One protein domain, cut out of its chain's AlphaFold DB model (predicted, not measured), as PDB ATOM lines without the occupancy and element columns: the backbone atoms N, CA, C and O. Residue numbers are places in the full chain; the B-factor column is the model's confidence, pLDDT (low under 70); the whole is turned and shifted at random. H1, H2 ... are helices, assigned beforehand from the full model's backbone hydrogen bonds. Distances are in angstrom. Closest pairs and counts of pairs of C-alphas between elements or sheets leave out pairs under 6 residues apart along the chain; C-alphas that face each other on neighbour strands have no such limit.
ATOM      1  N   GLU A   2      32.365  31.061  -9.582       37.62
ATOM      2  CA  GLU A   2      31.641  30.677 -10.812       37.62
ATOM      3  C   GLU A   2      32.529  30.599 -12.063       37.62
ATOM      4  O   GLU A   2      32.527  29.576 -12.732       37.62
ATOM      5  N   GLN A   3      33.373  31.605 -12.322       38.75
ATOM      6  CA  GLN A   3      34.313  31.572 -13.458       38.75
ATOM      7  C   GLN A   3      35.351  30.446 -13.362       38.75
ATOM      8  O   GLN A   3      35.737  29.885 -14.379       38.75
ATOM      9  N   GLN A   4      35.779  30.092 -12.145       35.91
ATOM     10  CA  GLN A   4      36.703  28.974 -11.932       35.91
ATOM     11  C   GLN A   4      36.009  27.638 -12.227       35.91
ATOM     12  O   GLN A   4      36.535  26.851 -12.997       35.91
ATOM     13  N   ARG A   5      34.778  27.437 -11.733       36.94
ATOM     14  CA  ARG A   5      33.963  26.254 -12.058       36.94
ATOM     15  C   ARG A   5      33.627  26.133 -13.546       36.94
ATOM     16  O   ARG A   5      33.591  25.021 -14.053       36.94
ATOM     17  N   ALA A   6      33.378  27.247 -14.234       46.34
ATOM     18  CA  ALA A   6      33.136  27.250 -15.678       46.34
ATOM     19  C   ALA A   6      34.400  26.858 -16.461       46.34
ATOM     20  O   ALA A   6      34.319  26.064 -17.392       46.34
ATOM     21  N   ARG A   7      35.574  27.346 -16.035       50.34
ATOM     22  CA  ARG A   7      36.875  26.943 -16.589       50.34
ATOM     23  C   ARG A   7      37.175  25.463 -16.358       50.34
ATOM     24  O   ARG A   7      37.582  24.784 -17.293       50.34
ATOM     25  N   ASP A   8      36.934  24.980 -15.144       48.91
ATOM     26  CA  ASP A   8      37.175  23.585 -14.768       48.91
ATOM     27  C   ASP A   8      36.227  22.644 -15.551       48.91
ATOM     28  O   ASP A   8      36.672  21.657 -16.128       48.91
ATOM     29  N   SER A   9      34.945  23.009 -15.695       45.00
ATOM     30  CA  SER A   9      33.958  22.262 -16.494       45.00
ATOM     31  C   SER A   9      34.262  22.268 -17.998       45.00
ATOM     32  O   SER A   9      33.999  21.278 -18.682       45.00
ATOM     33  N   PHE A  10      34.799  23.366 -18.531       59.16
ATOM     34  CA  PHE A  10      35.214  23.451 -19.930       59.16
ATOM     35  C   PHE A  10      36.463  22.596 -20.198       59.16
ATOM     36  O   PHE A  10      36.510  21.882 -21.198       59.16
ATOM     37  N   GLY A  11      37.426  22.592 -19.268       61.66
ATOM     38  CA  GLY A  11      38.604  21.720 -19.314       61.66
ATOM     39  C   GLY A  11      38.238  20.233 -19.331       61.66
ATOM     40  O   GLY A  11      38.690  19.507 -20.212       61.66
ATOM     41  N   GLU A  12      37.334  19.802 -18.444       63.62
ATOM     42  CA  GLU A  12      36.814  18.422 -18.423       63.62
ATOM     43  C   GLU A  12      36.090  18.045 -19.732       63.62
ATOM     44  O   GLU A  12      36.159  16.901 -20.184       63.62
ATOM     45  N   THR A  13      35.429  19.010 -20.380       73.88
ATOM     46  CA  THR A  13      34.720  18.787 -21.651       73.88
ATOM     47  C   THR A  13      35.690  18.616 -22.823       73.88
ATOM     48  O   THR A  13      35.484  17.737 -23.657       73.88
ATOM     49  N   ILE A  14      36.769  19.406 -22.882       74.31
ATOM     50  CA  ILE A  14      37.810  19.252 -23.910       74.31
ATOM     51  C   ILE A  14      38.553  17.929 -23.728       74.31
ATOM     52  O   ILE A  14      38.726  17.204 -24.703       74.31
ATOM     53  N   GLU A  15      38.951  17.570 -22.504       78.31
ATOM     54  CA  GLU A  15      39.612  16.282 -22.258       78.31
ATOM     55  C   GLU A  15      38.724  15.101 -22.664       78.31
ATOM     56  O   GLU A  15      39.203  14.166 -23.304       78.31
ATOM     57  N   GLY A  16      37.418  15.177 -22.387       80.75
ATOM     58  CA  GLY A  16      36.447  14.184 -22.844       80.75
ATOM     59  C   GLY A  16      36.337  14.083 -24.371       80.75
ATOM     60  O   GLY A  16      36.214  12.980 -24.894       80.75
ATOM     61  N   LEU A  17      36.420  15.204 -25.097       82.50
ATOM     62  CA  LEU A  17      36.391  15.225 -26.567       82.50
ATOM     63  C   LEU A  17      37.687  14.694 -27.197       82.50
ATOM     64  O   LEU A  17      37.660  14.175 -28.312       82.50
ATOM     65  N   LEU A  18      38.815  14.828 -26.497       87.50
ATOM     66  CA  LEU A  18      40.116  14.346 -26.956       87.50
ATOM     67  C   LEU A  18      40.358  12.870 -26.622       87.50
ATOM     68  O   LEU A  18      41.169  12.245 -27.295       87.50
ATOM     69  N   ALA A  19      39.665  12.309 -25.626       86.50
ATOM     70  CA  ALA A  19      39.926  10.972 -25.085       86.50
ATOM     71  C   ALA A  19      39.865   9.836 -26.122       86.50
ATOM     72  O   ALA A  19      40.579   8.843 -25.983       86.50
ATOM     73  N   ASP A  20      39.045   9.989 -27.165       88.88
ATOM     74  CA  ASP A  20      38.894   8.994 -28.232       88.88
ATOM     75  C   ASP A  20      39.948   9.134 -29.349       88.88
ATOM     76  O   ASP A  20      40.012   8.302 -30.260       88.88
ATOM     77  N   LEU A  21      40.781  10.178 -29.307       90.25
ATOM     78  CA  LEU A  21      41.860  10.384 -30.267       90.25
ATOM     79  C   LEU A  21      43.132   9.636 -29.836       90.25
ATOM     80  O   LEU A  21      43.402   9.517 -28.640       90.25
ATOM     81  N   PRO A  22      43.969   9.181 -30.786       91.81
ATOM     82  CA  PRO A  22      45.307   8.682 -30.476       91.81
ATOM     83  C   PRO A  22      46.136   9.717 -29.706       91.81
ATOM     84  O   PRO A  22      46.066  10.903 -30.030       91.81
ATOM     85  N   ASP A  23      46.980   9.271 -28.771       86.94
ATOM     86  CA  ASP A  23      47.805  10.143 -27.913       86.94
ATOM     87  C   ASP A  23      48.570  11.213 -28.710       86.94
ATOM     88  O   ASP A  23      48.534  12.394 -28.377       86.94
ATOM     89  N   THR A  24      49.153  10.839 -29.852       86.06
ATOM     90  CA  THR A  24      49.881  11.774 -30.726       86.06
ATOM     91  C   THR A  24      49.005  12.890 -31.301       86.06
ATOM     92  O   THR A  24      49.483  14.002 -31.516       86.06
ATOM     93  N   GLN A  25      47.724  12.618 -31.558       87.50
ATOM     94  CA  GLN A  25      46.766  13.630 -32.008       87.50
ATOM     95  C   GLN A  25      46.274  14.488 -30.843       87.50
ATOM     96  O   GLN A  25      46.104  15.694 -31.017       87.50
ATOM     97  N   GLN A  26      46.087  13.895 -29.659       90.38
ATOM     98  CA  GLN A  26      45.764  14.655 -28.454       90.38
ATOM     99  C   GLN A  26      46.867  15.662 -28.131       90.38
ATOM    100  O   GLN A  26      46.571  16.831 -27.893       90.38
ATOM    101  N   ASP A  27      48.127  15.231 -28.168       88.44
ATOM    102  CA  ASP A  27      49.281  16.084 -27.888       88.44
ATOM    103  C   ASP A  27      49.411  17.217 -28.908       88.44
ATOM    104  O   ASP A  27      49.658  18.359 -28.527       88.44
ATOM    105  N   ALA A  28      49.170  16.941 -30.194       87.94
ATOM    106  CA  ALA A  28      49.177  17.973 -31.230       87.94
ATOM    107  C   ALA A  28      48.096  19.043 -30.992       87.94
ATOM    108  O   ALA A  28      48.379  20.235 -31.094       87.94
ATOM    109  N   ILE A  29      46.873  18.637 -30.633       90.31
ATOM    110  CA  ILE A  29      45.784  19.583 -30.345       90.31
ATOM    111  C   ILE A  29      46.067  20.364 -29.058       90.31
ATOM    112  O   ILE A  29      45.855  21.574 -29.017       90.31
ATOM    113  N   LYS A  30      46.579  19.705 -28.013       90.06
ATOM    114  CA  LYS A  30      46.967  20.371 -26.761       90.06
ATOM    115  C   LYS A  30      48.070  21.400 -26.998       90.06
ATOM    116  O   LYS A  30      47.946  22.517 -26.508       90.06
ATOM    117  N   ALA A  31      49.087  21.067 -27.792       89.88
ATOM    118  CA  ALA A  31      50.152  21.997 -28.156       89.88
ATOM    119  C   ALA A  31      49.612  23.228 -28.906       89.88
ATOM    120  O   ALA A  31      50.031  24.349 -28.620       89.88
ATOM    121  N   GLU A  32      48.648  23.040 -29.812       90.75
ATOM    122  CA  GLU A  32      47.992  24.152 -30.506       90.75
ATOM    123  C   GLU A  32      47.181  25.026 -29.535       90.75
ATOM    124  O   GLU A  32      47.320  26.246 -29.532       90.75
ATOM    125  N   LEU A  33      46.385  24.428 -28.644       91.06
ATOM    126  CA  LEU A  33      45.619  25.170 -27.634       91.06
ATOM    127  C   LEU A  33      46.526  25.933 -26.657       91.06
ATOM    128  O   LEU A  33      46.218  27.067 -26.285       91.06
ATOM    129  N   GLU A  34      47.654  25.344 -26.258       91.56
ATOM    130  CA  GLU A  34      48.672  26.025 -25.458       91.56
ATOM    131  C   GLU A  34      49.256  27.218 -26.212       91.56
ATOM    132  O   GLU A  34      49.356  28.310 -25.647       91.56
ATOM    133  N   PHE A  35      49.585  27.048 -27.495       92.19
ATOM    134  CA  PHE A  35      50.052  28.136 -28.344       92.19
ATOM    135  C   PHE A  35      49.025  29.274 -28.432       92.19
ATOM    136  O   PHE A  35      49.379  30.422 -28.139       92.19
ATOM    137  N   LEU A  36      47.751  28.979 -28.710       93.94
ATOM    138  CA  LEU A  36      46.680  29.984 -28.697       93.94
ATOM    139  C   LEU A  36      46.560  30.659 -27.324       93.94
ATOM    140  O   LEU A  36      46.441  31.880 -27.240       93.94
ATOM    141  N   SER A  37      46.694  29.906 -26.229       89.94
ATOM    142  CA  SER A  37      46.705  30.478 -24.881       89.94
ATOM    143  C   SER A  37      47.882  31.430 -24.648       89.94
ATOM    144  O   SER A  37      47.731  32.386 -23.886       89.94
ATOM    145  N   THR A  38      49.046  31.220 -25.277       89.75
ATOM    146  CA  THR A  38      50.158  32.185 -25.190       89.75
ATOM    147  C   THR A  38      49.844  33.498 -25.910       89.75
ATOM    148  O   THR A  38      50.306  34.562 -25.484       89.75
ATOM    149  N   LEU A  39      49.027  33.436 -26.965       92.31
ATOM    150  CA  LEU A  39      48.551  34.591 -27.721       92.31
ATOM    151  C   LEU A  39      47.345  35.275 -27.077       92.31
ATOM    152  O   LEU A  39      47.132  36.448 -27.360       92.31
ATOM    153  N   ALA A  40      46.602  34.602 -26.195       91.50
ATOM    154  CA  ALA A  40      45.416  35.117 -25.505       91.50
ATOM    155  C   ALA A  40      45.750  36.221 -24.478       91.50
ATOM    156  O   ALA A  40      45.624  36.088 -23.261       91.50
ATOM    157  N   ASN A  41      46.248  37.344 -24.981       83.44
ATOM    158  CA  ASN A  41      46.607  38.542 -24.246       83.44
ATOM    159  C   ASN A  41      46.343  39.771 -25.130       83.44
ATOM    160  O   ASN A  41      46.004  39.650 -26.305       83.44
ATOM    161  N   GLN A  42      46.530  40.975 -24.585       79.25
ATOM    162  CA  GLN A  42      46.213  42.202 -25.321       79.25
ATOM    163  C   GLN A  42      47.007  42.362 -26.625       79.25
ATOM    164  O   GLN A  42      46.448  42.841 -27.597       79.25
ATOM    165  N   ASN A  43      48.281  41.951 -26.688       84.44
ATOM    166  CA  ASN A  43      49.036  42.042 -27.944       84.44
ATOM    167  C   ASN A  43      48.516  41.050 -28.991       84.44
ATOM    168  O   ASN A  43      48.632  41.330 -30.179       84.44
ATOM    169  N   GLY A  44      47.982  39.902 -28.564       89.69
ATOM    170  CA  GLY A  44      47.307  38.973 -29.466       89.69
ATOM    171  C   GLY A  44      45.995  39.536 -29.990       89.69
ATOM    172  O   GLY A  44      45.769  39.454 -31.190       89.69
ATOM    173  N   MET A  45      45.191  40.185 -29.139       89.25
ATOM    174  CA  MET A  45      43.971  40.876 -29.578       89.25
ATOM    175  C   MET A  45      44.293  42.032 -30.533       89.25
ATOM    176  O   MET A  45      43.797  42.041 -31.652       89.25
ATOM    177  N   ASP A  46      45.200  42.938 -30.146       86.31
ATOM    178  CA  ASP A  46      45.654  44.046 -30.999       86.31
ATOM    179  C   ASP A  46      46.223  43.500 -32.328       86.31
ATOM    180  O   ASP A  46      46.033  44.082 -33.393       86.31
ATOM    181  N   GLY A  47      46.941  42.372 -32.285       91.44
ATOM    182  CA  GLY A  47      47.460  41.703 -33.475       91.44
ATOM    183  C   GLY A  47      46.357  41.134 -34.369       91.44
ATOM    184  O   GLY A  47      46.415  41.311 -35.585       91.44
ATOM    185  N   ALA A  48      45.348  40.496 -33.774       94.94
ATOM    186  CA  ALA A  48      44.187  39.957 -34.471       94.94
ATOM    187  C   ALA A  48      43.364  41.060 -35.131       94.94
ATOM    188  O   ALA A  48      43.102  40.957 -36.324       94.94
ATOM    189  N   GLU A  49      43.043  42.137 -34.416       92.44
ATOM    190  CA  GLU A  49      42.324  43.292 -34.963       92.44
ATOM    191  C   GLU A  49      43.060  43.877 -36.173       92.44
ATOM    192  O   GLU A  49      42.470  44.045 -37.240       92.44
ATOM    193  N   GLN A  50      44.371  44.114 -36.050       94.12
ATOM    194  CA  GLN A  50      45.150  44.741 -37.119       94.12
ATOM    195  C   GLN A  50      45.294  43.845 -38.355       94.12
ATOM    196  O   GLN A  50      45.185  44.326 -39.487       94.12
ATOM    197  N   VAL A  51      45.552  42.548 -38.159       96.50
ATOM    198  CA  VAL A  51      45.678  41.585 -39.263       96.50
ATOM    199  C   VAL A  51      44.320  41.343 -39.915       96.50
ATOM    200  O   VAL A  51      44.220  41.421 -41.135       96.50
ATOM    201  N   CYS A  52      43.271  41.087 -39.135       96.12
ATOM    202  CA  CYS A  52      41.946  40.768 -39.666       96.12
ATOM    203  C   CYS A  52      41.350  41.946 -40.434       96.12
ATOM    204  O   CYS A  52      40.902  41.749 -41.563       96.12
ATOM    205  N   ALA A  53      41.456  43.169 -39.906       94.06
ATOM    206  CA  ALA A  53      41.004  44.370 -40.606       94.06
ATOM    207  C   ALA A  53      41.716  44.540 -41.962       94.06
ATOM    208  O   ALA A  53      41.066  44.736 -42.986       94.06
ATOM    209  N   GLY A  54      43.041  44.353 -42.009       93.69
ATOM    210  CA  GLY A  54      43.801  44.413 -43.263       93.69
ATOM    211  C   GLY A  54      43.538  43.253 -44.231       93.69
ATOM    212  O   GLY A  54      43.916  43.331 -45.397       93.69
ATOM    213  N   GLN A  55      42.909  42.171 -43.773       94.94
ATOM    214  CA  GLN A  55      42.550  41.010 -44.592       94.94
ATOM    215  C   GLN A  55      41.040  40.917 -44.873       94.94
ATOM    216  O   GLN A  55      40.609  39.965 -45.521       94.94
ATOM    217  N   GLY A  56      40.245  41.898 -44.427       93.50
ATOM    218  CA  GLY A  56      38.792  41.912 -44.607       93.50
ATOM    219  C   GLY A  56      38.065  40.806 -43.836       93.50
ATOM    220  O   GLY A  56      37.051  40.301 -44.310       93.50
ATOM    221  N   ILE A  57      38.605  40.390 -42.688       94.94
ATOM    222  CA  ILE A  57      37.991  39.403 -41.794       94.94
ATOM    223  C   ILE A  57      37.273  40.158 -40.675       94.94
ATOM    224  O   ILE A  57      37.894  40.914 -39.928       94.94
ATOM    225  N   GLU A  58      35.967  39.938 -40.561       92.31
ATOM    226  CA  GLU A  58      35.138  40.538 -39.519       92.31
ATOM    227  C   GLU A  58      35.276  39.758 -38.206       92.31
ATOM    228  O   GLU A  58      35.198  38.530 -38.183       92.31
ATOM    229  N   LEU A  59      35.480  40.488 -37.108       90.88
ATOM    230  CA  LEU A  59      35.558  39.935 -35.750       90.88
ATOM    231  C   LEU A  59      34.284  40.213 -34.930       90.88
ATOM    232  O   LEU A  59      34.250  39.947 -33.729       90.88
ATOM    233  N   GLU A  60      33.245  40.780 -35.554       86.00
ATOM    234  CA  GLU A  60      31.998  41.133 -34.876       86.00
ATOM    235  C   GLU A  60      31.299  39.882 -34.321       86.00
ATOM    236  O   GLU A  60      31.195  38.851 -34.982       86.00
ATOM    237  N   GLY A  61      30.813  39.977 -33.081       84.56
ATOM    238  CA  GLY A  61      30.101  38.888 -32.407       84.56
ATOM    239  C   GLY A  61      30.987  37.863 -31.693       84.56
ATOM    240  O   GLY A  61      30.440  36.944 -31.091       84.56
ATOM    241  N   LEU A  62      32.316  38.015 -31.718       88.69
ATOM    242  CA  LEU A  62      33.241  37.188 -30.936       88.69
ATOM    243  C   LEU A  62      33.537  37.841 -29.579       88.69
ATOM    244  O   LEU A  62      33.873  39.028 -29.510       88.69
ATOM    245  N   GLU A  63      33.424  37.077 -28.491       83.50
ATOM    246  CA  GLU A  63      33.591  37.593 -27.133       83.50
ATOM    247  C   GLU A  63      35.027  37.373 -26.639       83.50
ATOM    248  O   GLU A  63      35.353  36.435 -25.918       83.50
ATOM    249  N   GLY A  64      35.912  38.307 -26.989       82.50
ATOM    250  CA  GLY A  64      37.279  38.338 -26.470       82.50
ATOM    251  C   GLY A  64      38.302  37.584 -27.321       82.50
ATOM    252  O   GLY A  64      38.019  37.077 -28.404       82.50
ATOM    253  N   VAL A  65      39.549  37.584 -26.844       88.81
ATOM    254  CA  VAL A  65      40.705  37.157 -27.645       88.81
ATOM    255  C   VAL A  65      40.718  35.648 -27.875       88.81
ATOM    256  O   VAL A  65      41.116  35.205 -28.945       88.81
ATOM    257  N   GLU A  66      40.265  34.853 -26.909       91.38
ATOM    258  CA  GLU A  66      40.198  33.400 -27.030       91.38
ATOM    259  C   GLU A  66      39.251  32.963 -28.157       91.38
ATOM    260  O   GLU A  66      39.643  32.145 -28.988       91.38
ATOM    261  N   ASP A  67      38.056  33.555 -28.236       91.44
ATOM    262  CA  ASP A  67      37.070  33.271 -29.286       91.44
ATOM    263  C   ASP A  67      37.595  33.658 -30.671       91.44
ATOM    264  O   ASP A  67      37.477  32.891 -31.630       91.44
ATOM    265  N   VAL A  68      38.236  34.829 -30.767       94.69
ATOM    266  CA  VAL A  68      38.896  35.297 -31.993       94.69
ATOM    267  C   VAL A  68      39.987  34.329 -32.431       94.69
ATOM    268  O   VAL A  68      40.009  33.909 -33.586       94.69
ATOM    269  N   LEU A  69      40.880  33.938 -31.524       95.38
ATOM    270  CA  LEU A  69      41.972  33.020 -31.839       95.38
ATOM    271  C   LEU A  69      41.453  31.631 -32.224       95.38
ATOM    272  O   LEU A  69      41.955  31.044 -33.180       95.38
ATOM    273  N   LEU A  70      40.426  31.116 -31.550       93.19
ATOM    274  CA  LEU A  70      39.834  29.832 -31.913       93.19
ATOM    275  C   LEU A  70      39.180  29.892 -33.299       93.19
ATOM    276  O   LEU A  70      39.424  29.011 -34.121       93.19
ATOM    277  N   MET A  71      38.417  30.952 -33.589       94.62
ATOM    278  CA  MET A  71      37.811  31.188 -34.904       94.62
ATOM    279  C   MET A  71      38.871  31.248 -36.009       94.62
ATOM    280  O   MET A  71      38.726  30.618 -37.059       94.62
ATOM    281  N   LEU A  72      39.973  31.963 -35.771       95.94
ATOM    282  CA  LEU A  72      41.068  32.041 -36.731       95.94
ATOM    283  C   LEU A  72      41.757  30.682 -36.906       95.94
ATOM    284  O   LEU A  72      42.028  30.290 -38.038       95.94
ATOM    285  N   ALA A  73      41.984  29.927 -35.832       93.00
ATOM    286  CA  ALA A  73      42.592  28.601 -35.910       93.00
ATOM    287  C   ALA A  73      41.720  27.590 -36.680       93.00
ATOM    288  O   ALA A  73      42.255  26.715 -37.358       93.00
ATOM    289  N   THR A  74      40.390  27.712 -36.635       91.62
ATOM    290  CA  THR A  74      39.478  26.779 -37.320       91.62
ATOM    291  C   THR A  74      39.119  27.198 -38.746       91.62
ATOM    292  O   THR A  74      38.962  26.332 -39.610       91.62
ATOM    293  N   HIS A  75      38.987  28.499 -39.022       92.31
ATOM    294  CA  HIS A  75      38.478  29.008 -40.303       92.31
ATOM    295  C   HIS A  75      39.520  29.768 -41.133       92.31
ATOM    296  O   HIS A  75      39.390  29.851 -42.355       92.31
ATOM    297  N   HIS A  76      40.578  30.278 -40.501       92.88
ATOM    298  CA  HIS A  76      41.582  31.137 -41.127       92.88
ATOM    299  C   HIS A  76      43.001  30.794 -40.654       92.88
ATOM    300  O   HIS A  76      43.751  31.680 -40.262       92.88
ATOM    301  N   THR A  77      43.388  29.516 -40.703       88.12
ATOM    302  CA  THR A  77      44.633  28.989 -40.097       88.12
ATOM    303  C   THR A  77      45.882  29.833 -40.367       88.12
ATOM    304  O   THR A  77      46.639  30.128 -39.451       88.12
ATOM    305  N   ARG A  78      46.071  30.322 -41.600       88.31
ATOM    306  CA  ARG A  78      47.211  31.194 -41.962       88.31
ATOM    307  C   ARG A  78      47.249  32.531 -41.213       88.31
ATOM    308  O   ARG A  78      48.298  33.162 -41.137       88.31
ATOM    309  N   MET A  79      46.110  33.013 -40.726       94.00
ATOM    310  CA  MET A  79      46.038  34.269 -39.985       94.00
ATOM    311  C   MET A  79      46.596  34.118 -38.582       94.00
ATOM    312  O   MET A  79      47.153  35.086 -38.082       94.00
ATOM    313  N   ILE A  80      46.529  32.931 -37.975       93.69
ATOM    314  CA  ILE A  80      47.121  32.701 -36.655       93.69
ATOM    315  C   ILE A  80      48.626  32.970 -36.669       93.69
ATOM    316  O   ILE A  80      49.119  33.693 -35.804       93.69
ATOM    317  N   ASP A  81      49.336  32.501 -37.695       90.31
ATOM    318  CA  ASP A  81      50.768  32.773 -37.846       90.31
ATOM    319  C   ASP A  81      51.046  34.278 -37.971       90.31
ATOM    320  O   ASP A  81      51.935  34.826 -37.313       90.31
ATOM    321  N   ARG A  82      50.234  34.990 -38.763       94.75
ATOM    322  CA  ARG A  82      50.349  36.449 -38.922       94.75
ATOM    323  C   ARG A  82      50.025  37.201 -37.636       94.75
ATOM    324  O   ARG A  82      50.725  38.157 -37.311       94.75
ATOM    325  N   VAL A  83      49.013  36.768 -36.888       95.12
ATOM    326  CA  VAL A  83      48.644  37.336 -35.584       95.12
ATOM    327  C   VAL A  83      49.753  37.106 -34.569       95.12
ATOM    328  O   VAL A  83      50.132  38.041 -33.867       95.12
ATOM    329  N   HIS A  84      50.340  35.910 -34.531       92.88
ATOM    330  CA  HIS A  84      51.484  35.612 -33.678       92.88
ATOM    331  C   HIS A  84      52.660  36.547 -33.968       92.88
ATOM    332  O   HIS A  84      53.211  37.169 -33.050       92.88
ATOM    333  N   VAL A  85      53.014  36.714 -35.244       90.81
ATOM    334  CA  VAL A  85      54.099  37.622 -35.618       90.81
ATOM    335  C   VAL A  85      53.737  39.075 -35.337       90.81
ATOM    336  O   VAL A  85      54.590  39.825 -34.857       90.81
ATOM    337  N   GLN A  86      52.484  39.479 -35.543       91.88
ATOM    338  CA  GLN A  86      52.044  40.831 -35.220       91.88
ATOM    339  C   GLN A  86      52.117  41.109 -33.719       91.88
ATOM    340  O   GLN A  86      52.672  42.129 -33.307       91.88
ATOM    341  N   ALA A  87      51.663  40.181 -32.881       89.56
ATOM    342  CA  ALA A  87      51.780  40.278 -31.431       89.56
ATOM    343  C   ALA A  87      53.254  40.366 -30.988       89.56
ATOM    344  O   ALA A  87      53.616  41.185 -30.135       89.56
ATOM    345  N   SER A  88      54.131  39.574 -31.614       86.62
ATOM    346  CA  SER A  88      55.584  39.608 -31.406       86.62
ATOM    347  C   SER A  88      56.193  40.955 -31.824       86.62
ATOM    348  O   SER A  88      56.997  41.537 -31.086       86.62
ATOM    349  N   PHE A  89      55.770  41.511 -32.961       86.12
ATOM    350  CA  PHE A  89      56.174  42.835 -33.433       86.12
ATOM    351  C   PHE A  89      55.732  43.935 -32.458       86.12
ATOM    352  O   PHE A  89      56.554  44.754 -32.039       86.12
ATOM    353  N   LEU A  90      54.470  43.913 -32.018       81.88
ATOM    354  CA  LEU A  90      53.910  44.851 -31.040       81.88
ATOM    355  C   LEU A  90      54.627  44.785 -29.690       81.88
ATOM    356  O   LEU A  90      54.834  45.826 -29.059       81.88
ATOM    357  N   HIS A  91      55.047  43.589 -29.269       80.00
ATOM    358  CA  HIS A  91      55.840  43.382 -28.059       80.00
ATOM    359  C   HIS A  91      57.259  43.959 -28.179       80.00
ATOM    360  O   HIS A  91      57.800  44.507 -27.218       80.00
ATOM    361  N   ARG A  92      57.880  43.841 -29.360       81.06
ATOM    362  CA  ARG A  92      59.248  44.319 -29.626       81.06
ATOM    363  C   ARG A  92      59.308  45.799 -30.020       81.06
ATOM    364  O   ARG A  92      60.407  46.365 -30.009       81.06
ATOM    365  N   ASN A  93      58.173  46.415 -30.360       77.50
ATOM    366  CA  ASN A  93      58.053  47.833 -30.701       77.50
ATOM    367  C   ASN A  93      58.726  48.705 -29.625       77.50
ATOM    368  O   ASN A  93      58.636  48.406 -28.438       77.50
TER     369      ASN A  93
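This is residues 2 to 93 of the 374 residues of an uncharacterized protein of Flavimaricola marinus (UniProt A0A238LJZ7). H3, H4 and H5 cross in a cluster; H2 runs out and H1 folds back from its far end, residues 2 to 13 sticking out. The printed part has 92 residues with five named helices, H1 to H5: all helix. It is only just compact, close to loose: radius of gyration of the C-alphas 14.4 A, spans 39 by 33 by 25 A.

Find C-alpha 2 at (31.641, 30.677, -10.812); H1 runs from there 24.5 A to residue 18. H2 is residues 23 to 39, 24.5 A; H3 is 42 to 55; H4 is 65 to 75; H5 is 77 to 92, 23.6 A, ending at (59.248, 44.319, -29.626).

The hub H4 touches H3, H5 and, at residues 36 to 39 alone, H2. H3 and H5 touch at a steep tilt of 53 degrees, C-alphas 43 and 87 closest, 4.8 A. Helix O i to N i+4 pairs are within hydrogen-bond range, but in H5 10 of 12.

The printed part has no cut and no long link; residues 2 to 12 are under pLDDT 70.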